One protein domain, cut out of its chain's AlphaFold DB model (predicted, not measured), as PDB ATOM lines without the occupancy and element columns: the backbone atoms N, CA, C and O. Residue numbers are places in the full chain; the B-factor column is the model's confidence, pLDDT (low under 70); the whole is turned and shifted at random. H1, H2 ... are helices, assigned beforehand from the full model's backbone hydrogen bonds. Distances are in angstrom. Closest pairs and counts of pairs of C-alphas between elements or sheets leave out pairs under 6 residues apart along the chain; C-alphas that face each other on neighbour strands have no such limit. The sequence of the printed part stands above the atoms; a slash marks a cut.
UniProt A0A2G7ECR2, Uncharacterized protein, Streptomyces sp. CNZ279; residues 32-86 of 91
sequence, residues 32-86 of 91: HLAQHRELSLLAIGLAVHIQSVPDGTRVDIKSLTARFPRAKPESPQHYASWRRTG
ATOM      1  N   HIS A  32      70.029 -63.992  32.303       96.62
ATOM      2  CA  HIS A  32      69.597 -65.279  31.752       96.62
ATOM      3  C   HIS A  32      70.654 -66.381  31.934       96.62
ATOM      4  O   HIS A  32      70.295 -67.528  32.173       96.62
ATOM      5  N   LEU A  33      71.944 -66.032  31.874       97.06
ATOM      6  CA  LEU A  33      73.040 -66.954  32.158       97.06
ATOM      7  C   LEU A  33      73.227 -67.124  33.668       97.06
ATOM      8  O   LEU A  33      73.309 -68.246  34.159       97.06
ATOM      9  N   ALA A  34      73.263 -66.015  34.413       96.56
ATOM     10  CA  ALA A  34      73.515 -66.037  35.856       96.56
ATOM     11  C   ALA A  34      72.409 -66.747  36.663       96.56
ATOM     12  O   ALA A  34      72.668 -67.243  37.757       96.56
ATOM     13  N   GLN A  35      71.185 -66.787  36.135       96.38
ATOM     14  CA  GLN A  35      70.003 -67.383  36.769       96.38
ATOM     15  C   GLN A  35      69.448 -68.565  35.960       96.38
ATOM     16  O   GLN A  35      68.272 -68.915  36.092       96.38
ATOM     17  N   HIS A  36      70.269 -69.165  35.092       97.25
ATOM     18  CA  HIS A  36      69.832 -70.256  34.227       97.25
ATOM     19  C   HIS A  36      69.379 -71.464  35.057       97.25
ATOM     20  O   HIS A  36      70.141 -71.991  35.864       97.25
ATOM     21  N   ARG A  37      68.139 -71.928  34.852       96.44
ATOM     22  CA  ARG A  37      67.519 -72.952  35.716       96.44
ATOM     23  C   ARG A  37      68.043 -74.367  35.495       96.44
ATOM     24  O   ARG A  37      68.034 -75.167  36.418       96.44
ATOM     25  N   GLU A  38      68.481 -74.663  34.276       97.44
ATOM     26  CA  GLU A  38      68.907 -76.015  33.888       97.44
ATOM     27  C   GLU A  38      70.430 -76.190  33.874       97.44
ATOM     28  O   GLU A  38      70.927 -77.310  33.781       97.44
ATOM     29  N   LEU A  39      71.192 -75.093  33.965       96.38
ATOM     30  CA  LEU A  39      72.648 -75.182  33.968       96.38
ATOM     31  C   LEU A  39      73.139 -75.410  35.389       96.38
ATOM     32  O   LEU A  39      72.674 -74.793  36.346       96.38
ATOM     33  N   SER A  40      74.146 -76.270  35.515       94.62
ATOM     34  CA  SER A  40      74.864 -76.403  36.778       94.62
ATOM     35  C   SER A  40      75.617 -75.112  37.109       94.62
ATOM     36  O   SER A  40      76.062 -74.387  36.217       94.62
ATOM     37  N   LEU A  41      75.856 -74.866  38.399       93.69
ATOM     38  CA  LEU A  41      76.695 -73.745  38.839       93.69
ATOM     39  C   LEU A  41      78.107 -73.801  38.241       93.69
ATOM     40  O   LEU A  41      78.693 -72.759  37.965       93.69
ATOM     41  N   LEU A  42      78.635 -75.005  37.993       93.00
ATOM     42  CA  LEU A  42      79.915 -75.182  37.311       93.00
ATOM     43  C   LEU A  42      79.843 -74.676  35.868       93.00
ATOM     44  O   LEU A  42      80.736 -73.953  35.439       93.00
ATOM     45  N   ALA A  43      78.779 -75.010  35.134       94.50
ATOM     46  CA  ALA A  43      78.588 -74.538  33.766       94.50
ATOM     47  C   ALA A  43      78.415 -73.011  33.708       94.50
ATOM     48  O   ALA A  43      79.048 -72.356  32.881       94.50
ATOM     49  N   ILE A  44      77.629 -72.434  34.625       96.81
ATOM     50  CA  ILE A  44      77.474 -70.977  34.748       96.81
ATOM     51  C   ILE A  44      78.829 -70.324  35.057       96.81
ATOM     52  O   ILE A  44      79.233 -69.386  34.373       96.81
ATOM     53  N   GLY A  45      79.570 -70.848  36.040       94.44
ATOM     54  CA  GLY A  45      80.891 -70.339  36.411       94.44
ATOM     55  C   GLY A  45      81.905 -70.423  35.268       94.44
ATOM     56  O   GLY A  45      82.666 -69.482  35.049       94.44
ATOM     57  N   LEU A  46      81.871 -71.507  34.489       95.19
ATOM     58  CA  LEU A  46      82.727 -71.671  33.320       95.19
ATOM     59  C   LEU A  46      82.396 -70.648  32.227       95.19
ATOM     60  O   LEU A  46      83.301 -70.024  31.677       95.19
ATOM     61  N   ALA A  47      81.111 -70.429  31.950       95.81
ATOM     62  CA  ALA A  47      80.673 -69.437  30.974       95.81
ATOM     63  C   ALA A  47      81.074 -68.008  31.380       95.81
ATOM     64  O   ALA A  47      81.514 -67.232  30.530       95.81
ATOM     65  N   VAL A  48      80.971 -67.668  32.671       96.75
ATOM     66  CA  VAL A  48      81.446 -66.382  33.211       96.75
ATOM     67  C   VAL A  48      82.961 -66.257  33.066       96.75
ATOM     68  O   VAL A  48      83.453 -65.210  32.648       96.75
ATOM     69  N   HIS A  49      83.708 -67.325  33.354       94.81
ATOM     70  CA  HIS A  49      85.158 -67.319  33.207       94.81
ATOM     71  C   HIS A  49      85.589 -67.056  31.761       94.81
ATOM     72  O   HIS A  49      86.427 -66.185  31.526       94.81
ATOM     73  N   ILE A  50      84.989 -67.759  30.799       94.88
ATOM     74  CA  ILE A  50      85.309 -67.615  29.374       94.88
ATOM     75  C   ILE A  50      85.013 -66.193  28.877       94.88
ATOM     76  O   ILE A  50      85.827 -65.624  28.163       94.88
ATOM     77  N   GLN A  51      83.911 -65.570  29.301       95.31
ATOM     78  CA  GLN A  51      83.601 -64.178  28.931       95.31
ATOM     79  C   GLN A  51      84.526 -63.141  29.594       95.31
ATOM     80  O   GLN A  51      84.543 -61.979  29.195       95.31
ATOM     81  N   SER A  52      85.258 -63.528  30.642       95.94
ATOM     82  CA  SER A  52      86.138 -62.626  31.396       95.94
ATOM     83  C   SER A  52      87.585 -62.587  30.919       95.94
ATOM     84  O   SER A  52      88.348 -61.727  31.361       95.94
ATOM     85  N   VAL A  53      87.988 -63.523  30.059       95.19
ATOM     86  CA  VAL A  53      89.366 -63.599  29.568       95.19
ATOM     87  C   VAL A  53      89.530 -62.822  28.257       95.19
ATOM     88  O   VAL A  53      88.560 -62.682  27.516       95.19
ATOM     89  N   PRO A  54      90.739 -62.315  27.947       94.44
ATOM     90  CA  PRO A  54      90.999 -61.649  26.674       94.44
ATOM     91  C   PRO A  54      90.760 -62.565  25.473       94.44
ATOM     92  O   PRO A  54      90.967 -63.783  25.557       94.44
ATOM     93  N   ASP A  55      90.437 -61.960  24.333       93.44
ATOM     94  CA  ASP A  55      90.363 -62.660  23.054       93.44
ATOM     95  C   ASP A  55      91.674 -63.396  22.748       93.44
ATOM     96  O   ASP A  55      92.776 -62.920  23.031       93.44
ATOM     97  N   GLY A  56      91.553 -64.603  22.195       93.06
ATOM     98  CA  GLY A  56      92.693 -65.483  21.924       93.06
ATOM     99  C   GLY A  56      93.172 -66.309  23.126       93.06
ATOM    100  O   GLY A  56      94.065 -67.145  22.966       93.06
ATOM    101  N   THR A  57      92.574 -66.152  24.313       94.56
ATOM    102  CA  THR A  57      92.845 -67.052  25.448       94.56
ATOM    103  C   THR A  57      92.421 -68.485  25.113       94.56
ATOM    104  O   THR A  57      91.313 -68.729  24.637       94.56
ATOM    105  N   ARG A  58      93.288 -69.466  25.395       93.00
ATOM    106  CA  ARG A  58      92.971 -70.887  25.190       93.00
ATOM    107  C   ARG A  58      91.920 -71.361  26.198       93.00
ATOM    108  O   ARG A  58      92.155 -71.329  27.403       93.00
ATOM    109  N   VAL A  59      90.791 -71.846  25.686       93.19
ATOM    110  CA  VAL A  59      89.643 -72.350  26.467       93.19
ATOM    111  C   VAL A  59      89.299 -73.808  26.131       93.19
ATOM    112  O   VAL A  59      88.158 -74.242  26.262       93.19
ATOM    113  N   ASP A  60      90.285 -74.586  25.683       92.19
ATOM    114  CA  ASP A  60      90.114 -76.018  25.435       92.19
ATOM    115  C   ASP A  60      89.993 -76.829  26.742       92.19
ATOM    116  O   ASP A  60      90.372 -76.377  27.826       92.19
ATOM    117  N   ILE A  61      89.490 -78.064  26.634       89.12
ATOM    118  CA  ILE A  61      89.235 -78.944  27.786       89.12
ATOM    119  C   ILE A  61      90.495 -79.153  28.635       89.12
ATOM    120  O   ILE A  61      90.387 -79.192  29.862       89.12
ATOM    121  N   LYS A  62      91.687 -79.271  28.034       91.75
ATOM    122  CA  LYS A  62      92.921 -79.509  28.799       91.75
ATOM    123  C   LYS A  62      93.292 -78.268  29.601       91.75
ATOM    124  O   LYS A  62      93.542 -78.382  30.801       91.75
ATOM    125  N   SER A  63      93.252 -77.098  28.966       90.31
ATOM    126  CA  SER A  63      93.508 -75.808  29.620       90.31
ATOM    127  C   SER A  63      92.536 -75.555  30.779       90.31
ATOM    128  O   SER A  63      92.950 -75.191  31.881       90.31
ATOM    129  N   LEU A  64      91.244 -75.822  30.568       90.50
ATOM    130  CA  LEU A  64      90.215 -75.647  31.593       90.50
ATOM    131  C   LEU A  64      90.336 -76.660  32.734       90.50
ATOM    132  O   LEU A  64      90.229 -76.274  33.892       90.50
ATOM    133  N   THR A  65      90.610 -77.931  32.434       90.19
ATOM    134  CA  THR A  65      90.755 -78.981  33.460       90.19
ATOM    135  C   THR A  65      92.016 -78.781  34.301       90.19
ATOM    136  O   THR A  65      92.008 -79.076  35.495       90.19
ATOM    137  N   ALA A  66      93.090 -78.246  33.711       88.75
ATOM    138  CA  ALA A  66      94.297 -77.872  34.445       88.75
ATOM    139  C   ALA A  66      94.042 -76.708  35.417       88.75
ATOM    140  O   ALA A  66      94.590 -76.692  36.517       88.75
ATOM    141  N   ARG A  67      93.200 -75.741  35.025       86.81
ATOM    142  CA  ARG A  67      92.889 -74.558  35.839       86.81
ATOM    143  C   ARG A  67      91.805 -74.805  36.889       86.81
ATOM    144  O   ARG A  67      91.891 -74.268  37.991       86.81
ATOM    145  N   PHE A  68      90.796 -75.601  36.549       86.50
ATOM    146  CA  PHE A  68      89.659 -75.943  37.400       86.50
ATOM    147  C   PHE A  68      89.594 -77.462  37.583       86.50
ATOM    148  O   PHE A  68      88.758 -78.130  36.965       86.50
ATOM    149  N   PRO A  69      90.477 -78.042  38.414       79.81
ATOM    150  CA  PRO A  69      90.421 -79.466  38.690       79.81
ATOM    151  C   PRO A  69      89.071 -79.801  39.331       79.81
ATOM    152  O   PRO A  69      88.662 -79.194  40.323       79.81
ATOM    153  N   ARG A  70      88.363 -80.781  38.762       74.56
ATOM    154  CA  ARG A  70      87.145 -81.323  39.374       74.56
ATOM    155  C   ARG A  70      87.493 -81.811  40.782       74.56
ATOM    156  O   ARG A  70      88.542 -82.430  40.964       74.56
ATOM    157  N   ALA A  71      86.612 -81.562  41.754       67.12
ATOM    158  CA  ALA A  71      86.761 -82.112  43.098       67.12
ATOM    159  C   ALA A  71      87.080 -83.612  42.991       67.12
ATOM    160  O   ALA A  71      86.367 -84.361  42.312       67.12
ATOM    161  N   LYS A  72      88.213 -84.014  43.575       60.25
ATOM    162  CA  LYS A  72      88.704 -85.392  43.510       60.25
ATOM    163  C   LYS A  72      87.605 -86.290  44.089       60.25
ATOM    164  O   LYS A  72      87.049 -85.914  45.121       60.25
ATOM    165  N   PRO A  73      87.269 -87.438  43.470       57.94
ATOM    166  CA  PRO A  73      86.448 -88.413  44.165       57.94
ATOM    167  C   PRO A  73      87.154 -88.711  45.485       57.94
ATOM    168  O   PRO A  73      88.328 -89.091  45.504       57.94
ATOM    169  N   GLU A  74      86.462 -88.418  46.580       61.50
ATOM    170  CA  GLU A  74      86.890 -88.777  47.919       61.50
ATOM    171  C   GLU A  74      87.302 -90.249  47.895       61.50
ATOM    172  O   GLU A  74      86.605 -91.100  47.336       61.50
ATOM    173  N   SER A  75      88.498 -90.536  48.403       65.62
ATOM    174  CA  SER A  75      89.071 -91.875  48.343       65.62
ATOM    175  C   SER A  75      88.064 -92.912  48.883       65.62
ATOM    176  O   SER A  75      87.522 -92.687  49.968       65.62
ATOM    177  N   PRO A  76      87.836 -94.054  48.195       66.44
ATOM    178  CA  PRO A  76      86.789 -95.034  48.536       66.44
ATOM    179  C   PRO A  76      86.807 -95.527  49.990       66.44
ATOM    180  O   PRO A  76      85.786 -95.959  50.526       66.44
ATOM    181  N   GLN A  77      87.962 -95.430  50.647       63.09
ATOM    182  CA  GLN A  77      88.156 -95.750  52.057       63.09
ATOM    183  C   GLN A  77      87.276 -94.940  53.029       63.09
ATOM    184  O   GLN A  77      86.985 -95.454  54.105       63.09
ATOM    185  N   HIS A  78      86.754 -93.764  52.650       60.72
ATOM    186  CA  HIS A  78      85.807 -93.018  53.496       60.72
ATOM    187  C   HIS A  78      84.362 -93.567  53.441       60.72
ATOM    188  O   HIS A  78      83.616 -93.441  54.407       60.72
ATOM    189  N   TYR A  79      83.982 -94.281  52.370       59.53
ATOM    190  CA  TYR A  79      82.655 -94.914  52.233       59.53
ATOM    191  C   TYR A  79      82.614 -96.372  52.721       59.53
ATOM    192  O   TYR A  79      81.541 -96.916  52.993       59.53
ATOM    193  N   ALA A  80      83.771 -97.028  52.841       62.22
ATOM    194  CA  ALA A  80      83.860 -98.445  53.193       62.22
ATOM    195  C   ALA A  80      83.404 -98.758  54.633       62.22
ATOM    196  O   ALA A  80      82.971 -99.881  54.907       62.22
ATOM    197  N   SER A  81      83.454 -97.781  55.546       61.16
ATOM    198  CA  SER A  81      82.935 -97.927  56.915       61.16
ATOM    199  C   SER A  81      81.402 -97.963  56.955       61.16
ATOM    200  O   SER A  81      80.823 -98.676  57.779       61.16
ATOM    201  N   TRP A  82      80.738 -97.289  56.008       55.34
ATOM    202  CA  TRP A  82      79.282 -97.166  55.974       55.34
ATOM    203  C   TRP A  82      78.588 -98.486  55.614       55.34
ATOM    204  O   TRP A  82      77.623 -98.878  56.268       55.34
ATOM    205  N   ARG A  83      79.132 -99.247  54.650       59.59
ATOM    206  CA  ARG A  83      78.537-100.525  54.207       59.59
ATOM    207  C   ARG A  83      78.633-101.665  55.226       59.59
ATOM    208  O   ARG A  83      77.909-102.640  55.078       59.59
ATOM    209  N   ARG A  84      79.517-101.572  56.227       58.59
ATOM    210  CA  ARG A  84      79.752-102.662  57.194       58.59
ATOM    211  C   ARG A  84      79.079-102.461  58.551       58.59
ATOM    212  O   ARG A  84      78.889-103.438  59.260       58.59
ATOM    213  N   THR A  85      78.753-101.223  58.928       64.12
ATOM    214  CA  THR A  85      78.310-100.908  60.303       64.12
ATOM    215  C   THR A  85      77.086 -99.997  60.401       64.12
ATOM    216  O   THR A  85      76.597 -99.781  61.506       64.12
ATOM    217  N   GLY A  86      76.566 -99.465  59.285       55.06
ATOM    218  CA  GLY A  86      75.307 -98.707  59.255       55.06
ATOM    219  C   GLY A  86      75.270 -97.427  60.101       55.06
ATOM    220  O   GLY A  86      74.215 -96.813  60.220       55.06
TER     221      GLY A  86
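Overview. This is residues 32 to 86 of the 91 residues of an uncharacterized protein of Streptomyces sp. CNZ279 (UniProt A0A2G7ECR2). From its first residue, the printed part makes a small, loose body with H1 and, apart from it, H2; then a long tail, residues 71 to 86, sticks out and ends with the short H3. This tail makes the length: the spans are 54 by 27 by 12 A, only just flat. Of 55 residues printed, 23, under half, are in three named helices, H1, H2, H3 in order; there is no named strand, and the class is all helix. The whole is extended, with a radius of gyration of the C-alphas of 17.2 A.

Arrangement. Look first at H1, residues 41 to 52. H2, residues 61 to 67, is apart from H1 after a short link. H3, residues 82 to 85, is apart from both. In H1 and H2 every O i to N i+4 pair is within hydrogen-bond range; H3 is too short for one, and its one O i to N i+3 pair is not within range.

Along the chain. Find C-alpha 41 at (76.695, -73.745, 38.839); from there H1 runs 16.4 A to Ser 52. H2 runs 9.9 A from Ile 61 to Arg 67. H3 runs 5.8 A to C-alpha 85 at (78.310, -100.908, 60.303).

Size, cuts and confidence. The two C-alphas farthest apart, of Asp 55 and Thr 85, are 54.7 A apart. The printed part has no cut; the link H2 to H3 is long. Residues 71 to 86 have pLDDT under 70.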